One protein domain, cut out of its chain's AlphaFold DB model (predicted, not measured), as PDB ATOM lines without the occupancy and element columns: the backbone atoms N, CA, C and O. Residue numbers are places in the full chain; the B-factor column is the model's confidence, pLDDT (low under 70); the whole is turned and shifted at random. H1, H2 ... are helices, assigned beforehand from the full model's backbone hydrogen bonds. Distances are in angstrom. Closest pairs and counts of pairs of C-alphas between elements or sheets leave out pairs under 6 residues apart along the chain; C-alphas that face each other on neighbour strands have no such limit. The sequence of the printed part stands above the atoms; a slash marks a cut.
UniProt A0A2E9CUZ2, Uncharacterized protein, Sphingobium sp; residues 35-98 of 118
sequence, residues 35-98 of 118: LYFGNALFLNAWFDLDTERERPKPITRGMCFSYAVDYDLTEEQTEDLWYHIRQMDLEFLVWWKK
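AT A GLANCE: This is residues 35 to 98 of the 118 residues of an uncharacterized protein of Sphingobium sp (UniProt A0A2E9CUZ2). The long helix H3 crosses H1 as a wide X near the middle of each, and the short helix H2 folds back from the beginning of H3 as a V. The 64 printed residues hold three named helices, H1, H2, H3 in chain order, and no named strand; the class is all helix. The whole is compact, with a radius of gyration of the C-alphas of 11.5 A and spans of 36 by 25 by 16 A.

HOW THE PARTS SIT: H3, residues 75 to 98, touches H1, residues 37 to 51, at a steep tilt of 59 degrees, the same way; the closest C-alphas, of Trp 46 and Ile 85, are 5.8 A apart. H1 touches H3 with residues 42 to 46 alone, and H3 touches H1 with residues 81 to 89 alone. With residues 78 to 82 alone, H3 touches H2, residues 61 to 70, at a steep tilt of 50 degrees, opposite ways; the closest C-alphas, of Ala 68 and Thr 78, are 5.8 A apart. H1 and H2 are close but not clearly touching; their closest C-alphas, of Leu 49 and Met 63, are 7.2 A apart. Every O i to N i+4 pair is within hydrogen-bond range in H2 and H3, and 10 of 11 in H1.

IN THESE COORDINATES: H3 measures 34.9 A from C-alpha 75 to C-alpha 98 at (13.410, 51.069, -6.197). H1 measures 21.8 A from C-alpha 37 at (24.216, 25.267, 5.463), and H2 14.4 A.

THE WHOLE: The C-alphas farthest apart, of Asp 72 and Lys 98, are 36.4 A apart. The printed part has no cut and no long link. Residues 35 and 37 have pLDDT under 70.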
ATOM      1  N   LEU A  35      27.446  31.481   2.877       67.25
ATOM      2  CA  LEU A  35      26.203  31.005   3.477       67.25
ATOM      3  C   LEU A  35      26.476  29.728   4.273       67.25
ATOM      4  O   LEU A  35      26.985  28.747   3.733       67.25
ATOM      5  N   TYR A  36      26.126  29.740   5.559       70.50
ATOM      6  CA  TYR A  36      26.060  28.519   6.359       70.50
ATOM      7  C   TYR A  36      24.960  27.597   5.821       70.50
ATOM      8  O   TYR A  36      23.982  28.073   5.246       70.50
ATOM      9  N   PHE A  37      25.105  26.287   6.033       62.19
ATOM     10  CA  PHE A  37      24.216  25.267   5.463       62.19
ATOM     11  C   PHE A  37      22.724  25.543   5.730       62.19
ATOM     12  O   PHE A  37      21.920  25.480   4.805       62.19
ATOM     13  N   GLY A  38      22.366  25.960   6.952       71.19
ATOM     14  CA  GLY A  38      20.985  26.339   7.288       71.19
ATOM     15  C   GLY A  38      20.467  27.549   6.502       71.19
ATOM     16  O   GLY A  38      19.325  27.565   6.065       71.19
ATOM     17  N   ASN A  39      21.323  28.532   6.212       74.88
ATOM     18  CA  ASN A  39      20.921  29.713   5.442       74.88
ATOM     19  C   ASN A  39      20.749  29.406   3.949       74.88
ATOM     20  O   ASN A  39      19.951  30.057   3.279       74.88
ATOM     21  N   ALA A  40      21.491  28.426   3.422       79.56
ATOM     22  CA  ALA A  40      21.334  27.976   2.042       79.56
ATOM     23  C   ALA A  40      19.964  27.316   1.818       79.56
ATOM     24  O   ALA A  40      19.353  27.539   0.777       79.56
ATOM     25  N   LEU A  41      19.452  26.580   2.814       83.94
ATOM     26  CA  LEU A  41      18.108  26.001   2.774       83.94
ATOM     27  C   LEU A  41      17.042  27.087   2.586       83.94
ATOM     28  O   LEU A  41      16.235  27.003   1.664       83.94
ATOM     29  N   PHE A  42      17.071  28.128   3.419       87.69
ATOM     30  CA  PHE A  42      16.088  29.209   3.343       87.69
ATOM     31  C   PHE A  42      16.186  29.995   2.034       87.69
ATOM     32  O   PHE A  42      15.164  30.393   1.481       87.69
ATOM     33  N   LEU A  43      17.403  30.210   1.525       86.88
ATOM     34  CA  LEU A  43      17.611  30.894   0.251       86.88
ATOM     35  C   LEU A  43      17.034  30.092  -0.923       86.88
ATOM     36  O   LEU A  43      16.344  30.666  -1.762       86.88
ATOM     37  N   ASN A  44      17.282  28.782  -0.960       88.50
ATOM     38  CA  ASN A  44      16.730  27.905  -1.990       88.50
ATOM     39  C   ASN A  44      15.198  27.880  -1.927       88.50
ATOM     40  O   ASN A  44      14.550  28.108  -2.942       88.50
ATOM     41  N   ALA A  45      14.625  27.740  -0.728       90.88
ATOM     42  CA  ALA A  45      13.176  27.785  -0.546       90.88
ATOM     43  C   ALA A  45      12.570  29.125  -1.001       90.88
ATOM     44  O   ALA A  45      11.494  29.158  -1.591       90.88
ATOM     45  N   TRP A  46      13.261  30.247  -0.769       92.75
ATOM     46  CA  TRP A  46      12.815  31.543  -1.280       92.75
ATOM     47  C   TRP A  46      12.825  31.594  -2.811       92.75
ATOM     48  O   TRP A  46      11.877  32.121  -3.384       92.75
ATOM     49  N   PHE A  47      13.852  31.045  -3.472       90.12
ATOM     50  CA  PHE A  47      13.888  30.978  -4.935       90.12
ATOM     51  C   PHE A  47      12.749  30.128  -5.494       90.12
ATOM     52  O   PHE A  47      12.066  30.579  -6.409       90.12
ATOM     53  N   ASP A  48      12.499  28.954  -4.918       91.31
ATOM     54  CA  ASP A  48      11.411  28.080  -5.357       91.31
ATOM     55  C   ASP A  48      10.057  28.799  -5.230       91.31
ATOM     56  O   ASP A  48       9.328  28.942  -6.213       91.31
ATOM     57  N   LEU A  49       9.778  29.403  -4.070       90.12
ATOM     58  CA  LEU A  49       8.546  30.170  -3.849       90.12
ATOM     59  C   LEU A  49       8.453  31.453  -4.699       90.12
ATOM     60  O   LEU A  49       7.350  31.902  -5.022       90.12
ATOM     61  N   ASP A  50       9.584  32.068  -5.066       88.12
ATOM     62  CA  ASP A  50       9.632  33.209  -5.990       88.12
ATOM     63  C   ASP A  50       9.227  32.798  -7.414       88.12
ATOM     64  O   ASP A  50       8.580  33.579  -8.113       88.12
ATOM     65  N   THR A  51       9.537  31.569  -7.843       85.62
ATOM     66  CA  THR A  51       9.120  31.082  -9.170       85.62
ATOM     67  C   THR A  51       7.619  30.820  -9.278       85.62
ATOM     68  O   THR A  51       7.048  30.971 -10.358       85.62
ATOM     69  N   GLU A  52       6.957  30.498  -8.167       82.62
ATOM     70  CA  GLU A  52       5.515  30.233  -8.135       82.62
ATOM     71  C   GLU A  52       4.658  31.505  -8.220       82.62
ATOM     72  O   GLU A  52       3.463  31.442  -8.529       82.62
ATOM     73  N   ARG A  53       5.234  32.688  -7.964       81.69
ATOM     74  CA  ARG A  53       4.493  33.954  -8.030       81.69
ATOM     75  C   ARG A  53       4.587  34.600  -9.411       81.69
ATOM     76  O   ARG A  53       5.653  34.927  -9.911       81.69
ATOM     77  N   GLU A  54       3.433  34.942  -9.986       78.62
ATOM     78  CA  GLU A  54       3.365  35.645 -11.282       78.62
ATOM     79  C   GLU A  54       4.047  37.027 -11.275       78.62
ATOM     80  O   GLU A  54       4.470  37.546 -12.310       78.62
ATOM     81  N   ARG A  55       4.074  37.689 -10.112       81.06
ATOM     82  CA  ARG A  55       4.695  39.003  -9.913       81.06
ATOM     83  C   ARG A  55       5.311  39.082  -8.520       81.06
ATOM     84  O   ARG A  55       4.745  38.482  -7.609       81.06
ATOM     85  N   PRO A  56       6.340  39.930  -8.320       83.12
ATOM     86  CA  PRO A  56       6.898  40.266  -7.009       83.12
ATOM     87  C   PRO A  56       5.844  40.839  -6.053       83.12
ATOM     88  O   PRO A  56       5.615  42.050  -5.974       83.12
ATOM     89  N   LYS A  57       5.165  39.934  -5.357       87.44
ATOM     90  CA  LYS A  57       4.200  40.159  -4.285       87.44
ATOM     91  C   LYS A  57       4.686  39.396  -3.056       87.44
ATOM     92  O   LYS A  57       5.359  38.384  -3.242       87.44
ATOM     93  N   PRO A  58       4.327  39.843  -1.841       90.56
ATOM     94  CA  PRO A  58       4.718  39.155  -0.621       90.56
ATOM     95  C   PRO A  58       4.413  37.660  -0.685       90.56
ATOM     96  O   PRO A  58       3.265  37.287  -0.942       90.56
ATOM     97  N   ILE A  59       5.425  36.832  -0.437       91.75
ATOM     98  CA  ILE A  59       5.237  35.397  -0.228       91.75
ATOM     99  C   ILE A  59       4.338  35.234   0.999       91.75
ATOM    100  O   ILE A  59       4.567  35.830   2.058       91.75
ATOM    101  N   THR A  60       3.254  34.479   0.842       92.00
ATOM    102  CA  THR A  60       2.264  34.324   1.911       92.00
ATOM    103  C   THR A  60       2.661  33.204   2.865       92.00
ATOM    104  O   THR A  60       3.324  32.244   2.474       92.00
ATOM    105  N   ARG A  61       2.178  33.276   4.113       92.44
ATOM    106  CA  ARG A  61       2.363  32.193   5.091       92.44
ATOM    107  C   ARG A  61       1.849  30.853   4.553       92.44
ATOM    108  O   ARG A  61       2.489  29.839   4.770       92.44
ATOM    109  N   GLY A  62       0.737  30.855   3.812       93.25
ATOM    110  CA  GLY A  62       0.176  29.640   3.212       93.25
ATOM    111  C   GLY A  62       1.123  28.953   2.224       93.25
ATOM    112  O   GLY A  62       1.225  27.732   2.246       93.25
ATOM    113  N   MET A  63       1.867  29.723   1.423       93.12
ATOM    114  CA  MET A  63       2.873  29.172   0.503       93.12
ATOM    115  C   MET A  63       4.029  28.520   1.267       93.12
ATOM    116  O   MET A  63       4.401  27.395   0.968       93.12
ATOM    117  N   CYS A  64       4.535  29.180   2.316       93.25
ATOM    118  CA  CYS A  64       5.599  28.615   3.155       93.25
ATOM    119  C   CYS A  64       5.154  27.340   3.883       93.25
ATOM    120  O   CYS A  64       5.930  26.406   4.014       93.25
ATOM    121  N   PHE A  65       3.903  27.296   4.344       93.88
ATOM    122  CA  PHE A  65       3.349  26.127   5.028       93.88
ATOM    123  C   PHE A  65       3.093  24.968   4.062       93.88
ATOM    124  O   PHE A  65       3.311  23.823   4.431       93.88
ATOM    125  N   SER A  66       2.673  25.255   2.827       94.31
ATOM    126  CA  SER A  66       2.516  24.220   1.794       94.31
ATOM    127  C   SER A  66       3.876  23.625   1.425       94.31
ATOM    128  O   SER A  66       4.044  22.414   1.473       94.31
ATOM    129  N   TYR A  67       4.878  24.483   1.213       93.50
ATOM    130  CA  TYR A  67       6.261  24.058   1.004       93.50
ATOM    131  C   TYR A  67       6.781  23.215   2.178       93.50
ATOM    132  O   TYR A  67       7.369  22.162   1.981       93.50
ATOM    133  N   ALA A  68       6.534  23.630   3.421       93.94
ATOM    134  CA  ALA A  68       6.952  22.860   4.588       93.94
ATOM    135  C   ALA A  68       6.335  21.452   4.639       93.94
ATOM    136  O   ALA A  68       7.019  20.511   5.032       93.94
ATOM    137  N   VAL A  69       5.081  21.301   4.200       94.56
ATOM    138  CA  VAL A  69       4.417  19.994   4.080       94.56
ATOM    139  C   VAL A  69       5.074  19.138   2.996       94.56
ATOM    140  O   VAL A  69       5.333  17.962   3.238       94.56
ATOM    141  N   ASP A  70       5.389  19.714   1.835       94.00
ATOM    142  CA  ASP A  70       6.009  18.983   0.720       94.00
ATOM    143  C   ASP A  70       7.404  18.434   1.068       94.00
ATOM    144  O   ASP A  70       7.818  17.397   0.545       94.00
ATOM    145  N   TYR A  71       8.117  19.109   1.975       90.69
ATOM    146  CA  TYR A  71       9.464  18.744   2.423       90.69
ATOM    147  C   TYR A  71       9.512  18.103   3.821       90.69
ATOM    148  O   TYR A  71      10.606  17.923   4.357       90.69
ATOM    149  N   ASP A  72       8.356  17.745   4.393       94.00
ATOM    150  CA  ASP A  72       8.217  17.089   5.706       94.00
ATOM    151  C   ASP A  72       8.968  17.819   6.840       94.00
ATOM    152  O   ASP A  72       9.662  17.222   7.666       94.00
ATOM    153  N   LEU A  73       8.871  19.152   6.851       92.44
ATOM    154  CA  LEU A  73       9.483  19.977   7.889       92.44
ATOM    155  C   LEU A  73       8.677  19.911   9.189       92.44
ATOM    156  O   LEU A  73       7.446  19.897   9.193       92.44
ATOM    157  N   THR A  74       9.380  19.951  10.321       94.81
ATOM    158  CA  THR A  74       8.738  20.067  11.635       94.81
ATOM    159  C   THR A  74       8.082  21.439  11.815       94.81
ATOM    160  O   THR A  74       8.359  22.392  11.082       94.81
ATOM    161  N   GLU A  75       7.223  21.571  12.828       93.31
ATOM    162  CA  GLU A  75       6.582  22.851  13.156       93.31
ATOM    163  C   GLU A  75       7.617  23.950  13.444       93.31
ATOM    164  O   GLU A  75       7.553  25.020  12.844       93.31
ATOM    165  N   GLU A  76       8.631  23.651  14.261       92.31
ATOM    166  CA  GLU A  76       9.734  24.575  14.569       92.31
ATOM    167  C   GLU A  76      10.488  25.005  13.298       92.31
ATOM    168  O   GLU A  76      10.671  26.194  13.043       92.31
ATOM    169  N   GLN A  77      10.828  24.050  12.427       91.44
ATOM    170  CA  GLN A  77      11.488  24.339  11.148       91.44
ATOM    171  C   GLN A  77      10.612  25.183  10.216       91.44
ATOM    172  O   GLN A  77      11.119  26.007   9.456       91.44
ATOM    173  N   THR A  78       9.297  24.987  10.267       93.94
ATOM    174  CA  THR A  78       8.326  25.746   9.474       93.94
ATOM    175  C   THR A  78       8.229  27.193   9.951       93.94
ATOM    176  O   THR A  78       8.112  28.112   9.135       93.94
ATOM    177  N   GLU A  79       8.289  27.424  11.263       92.88
ATOM    178  CA  GLU A  79       8.326  28.772  11.828       92.88
ATOM    179  C   GLU A  79       9.615  29.509  11.451       92.88
ATOM    180  O   GLU A  79       9.546  30.662  11.008       92.88
ATOM    181  N   ASP A  80      10.759  28.826  11.521       92.06
ATOM    182  CA  ASP A  80      12.052  29.358  11.081       92.06
ATOM    183  C   ASP A  80      12.046  29.685   9.583       92.06
ATOM    184  O   ASP A  80      12.433  30.787   9.174       92.06
ATOM    185  N   LEU A  81      11.538  28.763   8.758       93.06
ATOM    186  CA  LEU A  81      11.361  28.954   7.320       93.06
ATOM    187  C   LEU A  81      10.535  30.213   7.045       93.06
ATOM    188  O   LEU A  81      10.954  31.085   6.281       93.06
ATOM    189  N   TRP A  82       9.379  30.337   7.699       94.25
ATOM    190  CA  TRP A  82       8.506  31.494   7.545       94.25
ATOM    191  C   TRP A  82       9.201  32.796   7.952       94.25
ATOM    192  O   TRP A  82       9.115  33.796   7.230       94.25
ATOM    193  N   TYR A  83       9.903  32.799   9.087       93.12
ATOM    194  CA  TYR A  83      10.621  33.973   9.566       93.12
ATOM    195  C   TYR A  83      11.686  34.424   8.560       93.12
ATOM    196  O   TYR A  83      11.686  35.588   8.143       93.12
ATOM    197  N   HIS A  84      12.559  33.513   8.127       91.50
ATOM    198  CA  HIS A  84      13.667  33.835   7.233       91.50
ATOM    199  C   HIS A  84      13.197  34.242   5.834       91.50
ATOM    200  O   HIS A  84      13.665  35.260   5.311       91.50
ATOM    201  N   ILE A  85      12.229  33.526   5.254       93.12
ATOM    202  CA  ILE A  85      11.648  33.875   3.949       93.12
ATOM    203  C   ILE A  85      11.023  35.263   3.997       93.12
ATOM    204  O   ILE A  85      11.252  36.069   3.097       93.12
ATOM    205  N   ARG A  86      10.294  35.591   5.067       93.06
ATOM    206  CA  ARG A  86       9.672  36.908   5.211       93.06
ATOM    207  C   ARG A  86      10.701  38.037   5.238       93.06
ATOM    208  O   ARG A  86      10.468  39.061   4.599       93.06
ATOM    209  N   GLN A  87      11.817  37.883   5.955       91.25
ATOM    210  CA  GLN A  87      12.860  38.918   5.998       91.25
ATOM    211  C   GLN A  87      13.497  39.133   4.620       91.25
ATOM    212  O   GLN A  87      13.612  40.271   4.163       91.25
ATOM    213  N   MET A  88      13.851  38.045   3.931       90.50
ATOM    214  CA  MET A  88      14.431  38.120   2.586       90.50
ATOM    215  C   MET A  88      13.459  38.741   1.583       90.50
ATOM    216  O   MET A  88      13.838  39.614   0.799       90.50
ATOM    217  N   ASP A  89      12.189  38.347   1.642       93.94
ATOM    218  CA  ASP A  89      11.183  38.822   0.704       93.94
ATOM    219  C   ASP A  89      10.861  40.310   0.891       93.94
ATOM    220  O   ASP A  89      10.690  41.044  -0.085       93.94
ATOM    221  N   LEU A  90      10.853  40.804   2.132       92.69
ATOM    222  CA  LEU A  90      10.679  42.231   2.411       92.69
ATOM    223  C   LEU A  90      11.796  43.074   1.784       92.69
ATOM    224  O   LEU A  90      11.507  44.064   1.102       92.69
ATOM    225  N   GLU A  91      13.053  42.672   1.968       91.56
ATOM    226  CA  GLU A  91      14.204  43.365   1.382       91.56
ATOM    227  C   GLU A  91      14.181  43.310  -0.150       91.56
ATOM    228  O   GLU A  91      14.373  44.332  -0.825       91.56
ATOM    229  N   PHE A  92      13.846  42.147  -0.719       90.81
ATOM    230  CA  PHE A  92      13.675  41.996  -2.160       90.81
ATOM    231  C   PHE A  92      12.602  42.941  -2.710       90.81
ATOM    232  O   PHE A  92      12.841  43.641  -3.697       90.81
ATOM    233  N   LEU A  93      11.439  43.039  -2.060       91.50
ATOM    234  CA  LEU A  93      10.355  43.923  -2.494       91.50
ATOM    235  C   LEU A  93      10.741  45.406  -2.402       91.50
ATOM    236  O   LEU A  93      10.359  46.196  -3.274       91.50
ATOM    237  N   VAL A  94      11.504  45.805  -1.380       91.62
ATOM    238  CA  VAL A  94      12.047  47.170  -1.260       91.62
ATOM    239  C   VAL A  94      13.004  47.467  -2.413       91.62
ATOM    240  O   VAL A  94      12.886  48.512  -3.064       91.62
ATOM    241  N   TRP A  95      13.934  46.555  -2.698       91.69
ATOM    242  CA  TRP A  95      14.860  46.679  -3.820       91.69
ATOM    243  C   TRP A  95      14.127  46.721  -5.169       91.69
ATOM    244  O   TRP A  95      14.391  47.606  -5.990       91.69
ATOM    245  N   TRP A  96      13.157  45.830  -5.377       88.19
ATOM    246  CA  TRP A  96      12.368  45.736  -6.602       88.19
ATOM    247  C   TRP A  96      11.609  47.033  -6.876       88.19
ATOM    248  O   TRP A  96      11.702  47.586  -7.973       88.19
ATOM    249  N   LYS A  97      10.933  47.590  -5.861       89.12
ATOM    250  CA  LYS A  97      10.233  48.884  -5.962       89.12
ATOM    251  C   LYS A  97      11.169  50.023  -6.363       89.12
ATOM    252  O   LYS A  97      10.786  50.854  -7.180       89.12
ATOM    253  N   LYS A  98      12.397  50.060  -5.829       88.75
ATOM    254  CA  LYS A  98      13.410  51.069  -6.197       88.75
ATOM    255  C   LYS A  98      13.890  50.920  -7.645       88.75
ATOM    256  O   LYS A  98      14.287  51.911  -8.254       88.75
TER     257      LYS A  98